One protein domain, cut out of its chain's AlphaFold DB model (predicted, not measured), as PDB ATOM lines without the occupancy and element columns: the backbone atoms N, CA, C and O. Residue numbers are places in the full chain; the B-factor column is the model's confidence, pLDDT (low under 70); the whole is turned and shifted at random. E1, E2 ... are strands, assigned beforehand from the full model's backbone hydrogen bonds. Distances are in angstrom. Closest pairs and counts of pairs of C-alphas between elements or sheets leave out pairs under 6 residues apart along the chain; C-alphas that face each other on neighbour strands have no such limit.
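This is residues 187 to 262 of the 262 residues of the protein "ResB protein required for cytochrome c biosynthesis" of actinobacterium SCGC AAA027-L06 (UniProt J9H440). What shape do these atoms make? From residue 187 the backbone makes a wide loop that holds E1 and E2, then a long, twisted hairpin of E3 and E4, with short E1 beside E3 and E5 beside E4. E2 lies out in the loop, away from this sheet. What is it built of? The 76 printed residues have no named helix and five named strands, E1 to E5 in chain order; the class is all strand, though under half of the residues are in named elements, and the sheet order is E1, E3, E4, E5, antiparallel throughout. The whole is loose, with a radius of gyration of the C-alphas of 15.0 A, and flat, spanning 45 by 32 by 17 A.

Where are the short first strands? E1 is residues 196 to 198, from C-alpha 196 at (-83.174, -10.028, 55.856), and E2 is residues 206 to 209. Where are the others? E3, residues 222 to 232, is 28.4 A long and bends by 60 degrees at residue 226. E4, residues 239 to 249, is 28.1 A long; E5, residues 257 to 261, ends at C-alpha 261 (-70.815, -6.230, 66.180).

What pairs with E2? It pairs with no named strand, but residues 187 to 188 pair antiparallel with its residues 206 to 207. How is the sheet joined? N 197 of edge strand E1 and O 223 of E3 are 2.7 A apart, within hydrogen-bond range. E3, E4 and E5 form a meander, each strand the antiparallel neighbour of the one before, with N 229 to O 243 at 2.9 A and N 259 to O 246 at 2.8 A.

How far does it reach? The C-alphas of Tyr 212 and Val 235, the two farthest apart, are 45.9 A apart. Are there cuts, long links or weak places? The printed part has no cut, the link from E2 to E3 is long, and no printed residue is under pLDDT 70.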
ATOM      1  N   GLY A 187     -78.592   6.061  54.701       86.31
ATOM      2  CA  GLY A 187     -79.785   5.247  54.852       86.31
ATOM      3  C   GLY A 187     -79.905   4.754  56.286       86.31
ATOM      4  O   GLY A 187     -78.928   4.238  56.830       86.31
ATOM      5  N   ASP A 188     -81.087   4.905  56.869       87.62
ATOM      6  CA  ASP A 188     -81.461   4.347  58.162       87.62
ATOM      7  C   ASP A 188     -82.584   3.316  57.920       87.62
ATOM      8  O   ASP A 188     -83.527   3.576  57.165       87.62
ATOM      9  N   ALA A 189     -82.454   2.125  58.502       88.00
ATOM     10  CA  ALA A 189     -83.421   1.036  58.374       88.00
ATOM     11  C   ALA A 189     -83.539   0.280  59.700       88.00
ATOM     12  O   ALA A 189     -82.524  -0.061  60.317       88.00
ATOM     13  N   ILE A 190     -84.767   0.006  60.125       87.56
ATOM     14  CA  ILE A 190     -85.081  -0.815  61.291       87.56
ATOM     15  C   ILE A 190     -85.245  -2.261  60.819       87.56
ATOM     16  O   ILE A 190     -86.079  -2.562  59.970       87.56
ATOM     17  N   VAL A 191     -84.444  -3.168  61.378       89.94
ATOM     18  CA  VAL A 191     -84.431  -4.589  61.004       89.94
ATOM     19  C   VAL A 191     -84.687  -5.425  62.250       89.94
ATOM     20  O   VAL A 191     -83.958  -5.291  63.235       89.94
ATOM     21  N   ASN A 192     -85.702  -6.293  62.221       91.12
ATOM     22  CA  ASN A 192     -85.964  -7.199  63.339       91.12
ATOM     23  C   ASN A 192     -85.074  -8.444  63.267       91.12
ATOM     24  O   ASN A 192     -84.536  -8.810  62.220       91.12
ATOM     25  N   VAL A 193     -84.941  -9.134  64.399       91.94
ATOM     26  CA  VAL A 193     -84.267 -10.435  64.451       91.94
ATOM     27  C   VAL A 193     -85.033 -11.436  63.583       91.94
ATOM     28  O   VAL A 193     -86.235 -11.618  63.750       91.94
ATOM     29  N   GLY A 194     -84.324 -12.090  62.664       89.12
ATOM     30  CA  GLY A 194     -84.876 -13.001  61.663       89.12
ATOM     31  C   GLY A 194     -85.109 -12.359  60.293       89.12
ATOM     32  O   GLY A 194     -85.141 -13.083  59.297       89.12
ATOM     33  N   ASP A 195     -85.190 -11.028  60.214       89.06
ATOM     34  CA  ASP A 195     -85.410 -10.325  58.952       89.06
ATOM     35  C   ASP A 195     -84.109 -10.186  58.147       89.06
ATOM     36  O   ASP A 195     -83.007  -9.999  58.682       89.06
ATOM     37  N   ARG A 196     -84.252 -10.263  56.819       89.00
ATOM     38  CA  ARG A 196     -83.174 -10.028  55.856       89.00
ATOM     39  C   ARG A 196     -83.306  -8.630  55.269       89.00
ATOM     40  O   ARG A 196     -84.229  -8.347  54.512       89.00
ATOM     41  N   PHE A 197     -82.317  -7.799  55.544       91.69
ATOM     42  CA  PHE A 197     -82.104  -6.522  54.890       91.69
ATOM     43  C   PHE A 197     -81.335  -6.712  53.575       91.69
ATOM     44  O   PHE A 197     -80.342  -7.447  53.514       91.69
ATOM     45  N   ILE A 198     -81.767  -6.025  52.520       91.00
ATOM     46  CA  ILE A 198     -81.060  -5.943  51.239       91.00
ATOM     47  C   ILE A 198     -80.855  -4.464  50.931       91.00
ATOM     48  O   ILE A 198     -81.781  -3.674  51.084       91.00
ATOM     49  N   ASN A 199     -79.655  -4.084  50.492       89.56
ATOM     50  CA  ASN A 199     -79.325  -2.699  50.164       89.56
ATOM     51  C   ASN A 199     -80.005  -2.233  48.864       89.56
ATOM     52  O   ASN A 199     -79.375  -2.132  47.812       89.56
ATOM     53  N   THR A 200     -81.307  -1.983  48.944       88.44
ATOM     54  CA  THR A 200     -82.148  -1.411  47.892       88.44
ATOM     55  C   THR A 200     -82.890  -0.197  48.443       88.44
ATOM     56  O   THR A 200     -83.185  -0.172  49.639       88.44
ATOM     57  N   PRO A 201     -83.263   0.788  47.602       85.38
ATOM     58  CA  PRO A 201     -83.926   2.002  48.075       85.38
ATOM     59  C   PRO A 201     -85.203   1.747  48.887       85.38
ATOM     60  O   PRO A 201     -85.472   2.440  49.861       85.38
ATOM     61  N   THR A 202     -85.955   0.706  48.524       86.62
ATOM     62  CA  THR A 202     -87.210   0.302  49.176       86.62
ATOM     63  C   THR A 202     -87.045  -0.335  50.553       86.62
ATOM     64  O   THR A 202     -88.035  -0.465  51.266       86.62
ATOM     65  N   SER A 203     -85.835  -0.761  50.922       87.31
ATOM     66  CA  SER A 203     -85.575  -1.429  52.204       87.31
ATOM     67  C   SER A 203     -85.232  -0.447  53.330       87.31
ATOM     68  O   SER A 203     -85.057  -0.870  54.469       87.31
ATOM     69  N   TYR A 204     -85.096   0.845  53.023       87.12
ATOM     70  CA  TYR A 204     -84.755   1.889  53.985       87.12
ATOM     71  C   TYR A 204     -85.999   2.640  54.465       87.12
ATOM     72  O   TYR A 204     -86.845   3.021  53.659       87.12
ATOM     73  N   ASP A 205     -86.065   2.927  55.767       83.25
ATOM     74  CA  ASP A 205     -87.105   3.786  56.350       83.25
ATOM     75  C   ASP A 205     -86.845   5.260  56.023       83.25
ATOM     76  O   ASP A 205     -87.760   6.037  55.742       83.25
ATOM     77  N   ILE A 206     -85.570   5.651  56.064       81.50
ATOM     78  CA  ILE A 206     -85.095   6.978  55.686       81.50
ATOM     79  C   ILE A 206     -83.915   6.773  54.755       81.50
ATOM     80  O   ILE A 206     -82.908   6.188  55.141       81.50
ATOM     81  N   LEU A 207     -84.015   7.300  53.542       84.88
ATOM     82  CA  LEU A 207     -82.926   7.274  52.580       84.88
ATOM     83  C   LEU A 207     -82.722   8.664  52.005       84.88
ATOM     84  O   LEU A 207     -83.652   9.310  51.526       84.88
ATOM     85  N   SER A 208     -81.484   9.132  52.075       81.94
ATOM     86  CA  SER A 208     -81.069  10.420  51.549       81.94
ATOM     87  C   SER A 208     -79.846  10.232  50.668       81.94
ATOM     88  O   SER A 208     -78.833   9.660  51.081       81.94
ATOM     89  N   PHE A 209     -79.948  10.737  49.446       84.31
ATOM     90  CA  PHE A 209     -78.852  10.773  48.495       84.31
ATOM     91  C   PHE A 209     -78.271  12.178  48.428       84.31
ATOM     92  O   PHE A 209     -78.998  13.175  48.399       84.31
ATOM     93  N   GLY A 210     -76.946  12.252  48.361       83.31
ATOM     94  CA  GLY A 210     -76.266  13.452  47.919       83.31
ATOM     95  C   GLY A 210     -76.666  13.800  46.485       83.31
ATOM     96  O   GLY A 210     -77.088  12.948  45.704       83.31
ATOM     97  N   LYS A 211     -76.507  15.073  46.117       82.19
ATOM     98  CA  LYS A 211     -76.903  15.614  44.804       82.19
ATOM     99  C   LYS A 211     -76.354  14.818  43.608       82.19
ATOM    100  O   LYS A 211     -76.955  14.848  42.539       82.19
ATOM    101  N   TYR A 212     -75.200  14.173  43.772       82.62
ATOM    102  CA  TYR A 212     -74.517  13.438  42.706       82.62
ATOM    103  C   TYR A 212     -74.646  11.913  42.823       82.62
ATOM    104  O   TYR A 212     -73.974  11.203  42.078       82.62
ATOM    105  N   GLN A 213     -75.491  11.405  43.723       81.12
ATOM    106  CA  GLN A 213     -75.715   9.974  43.907       81.12
ATOM    107  C   GLN A 213     -77.095   9.573  43.370       81.12
ATOM    108  O   GLN A 213     -78.081  10.272  43.589       81.12
ATOM    109  N   ALA A 214     -77.159   8.443  42.663       76.81
ATOM    110  CA  ALA A 214     -78.400   7.878  42.135       76.81
ATOM    111  C   ALA A 214     -78.836   6.647  42.943       76.81
ATOM    112  O   ALA A 214     -77.993   5.942  43.495       76.81
ATOM    113  N   GLU A 215     -80.130   6.341  42.958       71.94
ATOM    114  CA  GLU A 215     -80.676   5.153  43.634       71.94
ATOM    115  C   GLU A 215     -80.034   3.836  43.162       71.94
ATOM    116  O   GLU A 215     -79.723   2.971  43.980       71.94
ATOM    117  N   ASP A 216     -79.709   3.735  41.871       74.81
ATOM    118  CA  ASP A 216     -79.124   2.537  41.245       74.81
ATOM    119  C   ASP A 216     -77.637   2.311  41.567       74.81
ATOM    120  O   ASP A 216     -77.021   1.349  41.112       74.81
ATOM    121  N   SER A 217     -77.021   3.210  42.332       74.38
ATOM    122  CA  SER A 217     -75.601   3.128  42.694       74.38
ATOM    123  C   SER A 217     -75.328   2.355  43.987       74.38
ATOM    124  O   SER A 217     -74.174   2.233  44.406       74.38
ATOM    125  N   LEU A 218     -76.380   1.856  44.641       81.19
ATOM    126  CA  LEU A 218     -76.259   1.122  45.890       81.19
ATOM    127  C   LEU A 218     -75.618  -0.255  45.637       81.19
ATOM    128  O   LEU A 218     -76.150  -1.050  44.860       81.19
ATOM    129  N   PRO A 219     -74.482  -0.581  46.288       83.12
ATOM    130  CA  PRO A 219     -73.867  -1.891  46.134       83.12
ATOM    131  C   PRO A 219     -74.806  -2.952  46.717       83.12
ATOM    132  O   PRO A 219     -75.205  -2.826  47.877       83.12
ATOM    133  N   PRO A 220     -75.151  -4.013  45.974       84.88
ATOM    134  CA  PRO A 220     -76.130  -4.983  46.433       84.88
ATOM    135  C   PRO A 220     -75.489  -5.864  47.503       84.88
ATOM    136  O   PRO A 220     -74.886  -6.877  47.181       84.88
ATOM    137  N   PHE A 221     -75.594  -5.494  48.776       90.50
ATOM    138  CA  PHE A 221     -75.248  -6.359  49.903       90.50
ATOM    139  C   PHE A 221     -76.519  -6.768  50.645       90.50
ATOM    140  O   PHE A 221     -77.551  -6.102  50.552       90.50
ATOM    141  N   SER A 222     -76.446  -7.866  51.390       91.94
ATOM    142  CA  SER A 222     -77.521  -8.274  52.290       91.94
ATOM    143  C   SER A 222     -77.003  -8.553  53.688       91.94
ATOM    144  O   SER A 222     -75.879  -9.033  53.863       91.94
ATOM    145  N   LEU A 223     -77.855  -8.284  54.666       92.12
ATOM    146  CA  LEU A 223     -77.596  -8.477  56.079       92.12
ATOM    147  C   LEU A 223     -78.818  -9.148  56.705       92.12
ATOM    148  O   LEU A 223     -79.926  -8.653  56.557       92.12
ATOM    149  N   THR A 224     -78.620 -10.254  57.410       92.56
ATOM    150  CA  THR A 224     -79.678 -10.924  58.175       92.56
ATOM    151  C   THR A 224     -79.322 -10.855  59.649       92.56
ATOM    152  O   THR A 224     -78.231 -11.286  60.039       92.56
ATOM    153  N   VAL A 225     -80.218 -10.315  60.471       93.06
ATOM    154  CA  VAL A 225     -80.010 -10.243  61.922       93.06
ATOM    155  C   VAL A 225     -80.382 -11.587  62.534       93.06
ATOM    156  O   VAL A 225     -81.520 -12.027  62.423       93.06
ATOM    157  N   THR A 226     -79.423 -12.258  63.169       93.62
ATOM    158  CA  THR A 226     -79.647 -13.595  63.758       93.62
ATOM    159  C   THR A 226     -79.861 -13.567  65.259       93.62
ATOM    160  O   THR A 226     -80.605 -14.390  65.778       93.62
ATOM    161  N   ASP A 227     -79.209 -12.638  65.949       92.69
ATOM    162  CA  ASP A 227     -79.318 -12.478  67.393       92.69
ATOM    163  C   ASP A 227     -79.022 -11.018  67.738       92.69
ATOM    164  O   ASP A 227     -78.119 -10.411  67.153       92.69
ATOM    165  N   PHE A 228     -79.794 -10.463  68.664       92.75
ATOM    166  CA  PHE A 228     -79.596  -9.120  69.194       92.75
ATOM    167  C   PHE A 228     -79.822  -9.167  70.698       92.75
ATOM    168  O   PHE A 228     -80.918  -9.479  71.163       92.75
ATOM    169  N   LYS A 229     -78.771  -8.861  71.454       91.25
ATOM    170  CA  LYS A 229     -78.815  -8.763  72.911       91.25
ATOM    171  C   LYS A 229     -78.530  -7.328  73.289       91.25
ATOM    172  O   LYS A 229     -77.563  -6.759  72.801       91.25
ATOM    173  N   ALA A 230     -79.351  -6.761  74.156       90.69
ATOM    174  CA  ALA A 230     -79.126  -5.435  74.701       90.69
ATOM    175  C   ALA A 230     -79.320  -5.482  76.214       90.69
ATOM    176  O   ALA A 230     -80.276  -6.087  76.705       90.69
ATOM    177  N   GLU A 231     -78.395  -4.869  76.939       91.62
ATOM    178  CA  GLU A 231     -78.490  -4.654  78.377       91.62
ATOM    179  C   GLU A 231     -79.024  -3.242  78.611       91.62
ATOM    180  O   GLU A 231     -78.539  -2.289  78.004       91.62
ATOM    181  N   TYR A 232     -80.034  -3.104  79.466       91.44
ATOM    182  CA  TYR A 232     -80.665  -1.820  79.762       91.44
ATOM    183  C   TYR A 232     -80.530  -1.495  81.243       91.44
ATOM    184  O   TYR A 232     -80.637  -2.376  82.098       91.44
ATOM    185  N   ASP A 233     -80.346  -0.215  81.545       90.50
ATOM    186  CA  ASP A 233     -80.414   0.298  82.905       90.50
ATOM    187  C   ASP A 233     -81.860   0.172  83.422       90.50
ATOM    188  O   ASP A 233     -82.768   0.769  82.837       90.50
ATOM    189  N   PRO A 234     -82.102  -0.561  84.525       90.50
ATOM    190  CA  PRO A 234     -83.446  -0.764  85.062       90.50
ATOM    191  C   PRO A 234     -84.109   0.522  85.584       90.50
ATOM    192  O   PRO A 234     -85.324   0.536  85.778       90.50
ATOM    193  N   VAL A 235     -83.346   1.592  85.836       91.38
ATOM    194  CA  VAL A 235     -83.872   2.874  86.334       91.38
ATOM    195  C   VAL A 235     -84.227   3.813  85.186       91.38
ATOM    196  O   VAL A 235     -85.292   4.430  85.202       91.38
ATOM    197  N   THR A 236     -83.345   3.945  84.195       90.19
ATOM    198  CA  THR A 236     -83.509   4.925  83.108       90.19
ATOM    199  C   THR A 236     -84.058   4.323  81.813       90.19
ATOM    200  O   THR A 236     -84.433   5.076  80.915       90.19
ATOM    201  N   ASN A 237     -84.123   2.988  81.705       85.69
ATOM    202  CA  ASN A 237     -84.363   2.235  80.464       85.69
ATOM    203  C   ASN A 237     -83.390   2.596  79.323       85.69
ATOM    204  O   ASN A 237     -83.663   2.311  78.155       85.69
ATOM    205  N   ALA A 238     -82.255   3.227  79.633       83.62
ATOM    206  CA  ALA A 238     -81.217   3.511  78.653       83.62
ATOM    207  C   ALA A 238     -80.421   2.236  78.341       83.62
ATOM    208  O   ALA A 238     -80.148   1.438  79.237       83.62
ATOM    209  N   ALA A 239     -80.033   2.043  77.079       84.50
ATOM    210  CA  ALA A 239     -79.164   0.934  76.691       84.50
ATOM    211  C   ALA A 239     -77.744   1.142  77.257       84.50
ATOM    212  O   ALA A 239     -77.158   2.210  77.071       84.50
ATOM    213  N   ILE A 240     -77.213   0.128  77.941       88.81
ATOM    214  CA  ILE A 240     -75.862   0.084  78.519       88.81
ATOM    215  C   ILE A 240     -74.893  -0.569  77.535       88.81
ATOM    216  O   ILE A 240     -73.818  -0.032  77.283       88.81
ATOM    217  N   ASP A 241     -75.284  -1.717  76.986       89.31
ATOM    218  CA  ASP A 241     -74.471  -2.494  76.056       89.31
ATOM    219  C   ASP A 241     -75.372  -3.167  75.018       89.31
ATOM    220  O   ASP A 241     -76.551  -3.435  75.278       89.31
ATOM    221  N   TYR A 242     -74.829  -3.435  73.835       90.25
ATOM    222  CA  TYR A 242     -75.522  -4.168  72.785       90.25
ATOM    223  C   TYR A 242     -74.560  -5.089  72.031       90.25
ATOM    224  O   TYR A 242     -73.456  -4.721  71.649       90.25
ATOM    225  N   GLU A 243     -75.011  -6.311  71.769       92.06
ATOM    226  CA  GLU A 243     -74.321  -7.278  70.928       92.06
ATOM    227  C   GLU A 243     -75.247  -7.674  69.780       92.06
ATOM    228  O   GLU A 243     -76.328  -8.238  69.979       92.06
ATOM    229  N   LEU A 244     -74.810  -7.380  68.556       92.00
ATOM    230  CA  LEU A 244     -75.545  -7.674  67.334       92.00
ATOM    231  C   LEU A 244     -74.807  -8.752  66.533       92.00
ATOM    232  O   LEU A 244     -73.674  -8.562  66.089       92.00
ATOM    233  N   THR A 245     -75.468  -9.881  66.293       93.25
ATOM    234  CA  THR A 245     -74.941 -10.961  65.455       93.25
ATOM    235  C   THR A 245     -75.655 -10.987  64.113       93.25
ATOM    236  O   THR A 245     -76.860 -11.246  64.028       93.25
ATOM    237  N   VAL A 246     -74.890 -10.792  63.041       93.88
ATOM    238  CA  VAL A 246     -75.405 -10.693  61.672       93.88
ATOM    239  C   VAL A 246     -74.749 -11.695  60.737       93.88
ATOM    240  O   VAL A 246     -73.562 -12.004  60.844       93.88
ATOM    241  N   LEU A 247     -75.524 -12.172  59.770       93.44
ATOM    242  CA  LEU A 247     -75.028 -12.852  58.582       93.44
ATOM    243  C   LEU A 247     -74.948 -11.826  57.454       93.44
ATOM    244  O   LEU A 247     -75.944 -11.199  57.109       93.44
ATOM    245  N   THR A 248     -73.756 -11.628  56.897       92.62
ATOM    246  CA  THR A 248     -73.519 -10.647  55.825       92.62
ATOM    247  C   THR A 248     -73.130 -11.344  54.528       92.62
ATOM    248  O   THR A 248     -72.339 -12.285  54.557       92.62
ATOM    249  N   ALA A 249     -73.648 -10.868  53.396       90.81
ATOM    250  CA  ALA A 249     -73.252 -11.312  52.060       90.81
ATOM    251  C   ALA A 249     -73.030 -10.097  51.149       90.81
ATOM    252  O   ALA A 249     -73.876  -9.202  51.083       90.81
ATOM    253  N   ASN A 250     -71.888 -10.059  50.458       88.38
ATOM    254  CA  ASN A 250     -71.524  -8.994  49.524       88.38
ATOM    255  C   ASN A 250     -70.813  -9.596  48.291       88.38
ATOM    256  O   ASN A 250     -69.664 -10.023  48.428       88.38
ATOM    257  N   PRO A 251     -71.461  -9.660  47.108       86.25
ATOM    258  CA  PRO A 251     -72.809  -9.169  46.806       86.25
ATOM    259  C   PRO A 251     -73.926 -10.037  47.422       86.25
ATOM    260  O   PRO A 251     -73.681 -11.146  47.902       86.25
ATOM    261  N   ALA A 252     -75.164  -9.545  47.432       82.50
ATOM    262  CA  ALA A 252     -76.337 -10.251  47.931       82.50
ATOM    263  C   ALA A 252     -76.500 -11.602  47.207       82.50
ATOM    264  O   ALA A 252     -76.351 -11.687  45.991       82.50
ATOM    265  N   GLY A 253     -76.766 -12.668  47.968       81.25
ATOM    266  CA  GLY A 253     -76.825 -14.046  47.453       81.25
ATOM    267  C   GLY A 253     -75.484 -14.794  47.441       81.25
ATOM    268  O   GLY A 253     -75.466 -15.996  47.186       81.25
ATOM    269  N   SER A 254     -74.366 -14.128  47.756       87.94
ATOM    270  CA  SER A 254     -73.085 -14.801  48.020       87.94
ATOM    271  C   SER A 254     -73.076 -15.526  49.375       87.94
ATOM    272  O   SER A 254     -74.016 -15.418  50.165       87.94
ATOM    273  N   LYS A 255     -72.007 -16.288  49.649       88.44
ATOM    274  CA  LYS A 255     -71.852 -17.041  50.899       88.44
ATOM    275  C   LYS A 255     -71.937 -16.105  52.105       88.44
ATOM    276  O   LYS A 255     -71.139 -15.180  52.239       88.44
ATOM    277  N   GLU A 256     -72.869 -16.403  52.999       89.88
ATOM    278  CA  GLU A 256     -73.088 -15.620  54.208       89.88
ATOM    279  C   GLU A 256     -71.952 -15.829  55.219       89.88
ATOM    280  O   GLU A 256     -71.540 -16.954  55.518       89.88
ATOM    281  N   ILE A 257     -71.431 -14.721  55.744       92.06
ATOM    282  CA  ILE A 257     -70.377 -14.688  56.757       92.06
ATOM    283  C   ILE A 257     -70.973 -14.126  58.043       92.06
ATOM    284  O   ILE A 257     -71.482 -13.001  58.056       92.06
ATOM    285  N   LYS A 258     -70.865 -14.901  59.126       92.50
ATOM    286  CA  LYS A 258     -71.260 -14.476  60.469       92.50
ATOM    287  C   LYS A 258     -70.286 -13.424  60.994       92.50
ATOM    288  O   LYS A 258     -69.078 -13.655  61.019       92.50
ATOM    289  N   LYS A 259     -70.818 -12.287  61.432       91.50
ATOM    290  CA  LYS A 259     -70.085 -11.218  62.111       91.50
ATOM    291  C   LYS A 259     -70.807 -10.845  63.398       91.50
ATOM    292  O   LYS A 259     -72.033 -10.804  63.434       91.50
ATOM    293  N   GLN A 260     -70.026 -10.575  64.432       89.38
ATOM    294  CA  GLN A 260     -70.508  -9.999  65.679       89.38
ATOM    295  C   GLN A 260     -70.061  -8.544  65.731       89.38
ATOM    296  O   GLN A 260     -68.894  -8.244  65.470       89.38
ATOM    297  N   LEU A 261     -71.010  -7.660  66.008       86.00
ATOM    298  CA  LEU A 261     -70.815  -6.230  66.180       86.00
ATOM    299  C   LEU A 261     -71.082  -5.914  67.653       86.00
ATOM    300  O   LEU A 261     -72.112  -6.323  68.194       86.00
ATOM    301  N   LYS A 262     -70.121  -5.236  68.273       80.75
ATOM    302  CA  LYS A 262     -70.220  -4.620  69.595       80.75
ATOM    303  C   LYS A 262     -70.146  -3.115  69.394       80.75
ATOM    304  O   LYS A 262     -69.330  -2.712  68.530       80.75
TER     305      LYS A 262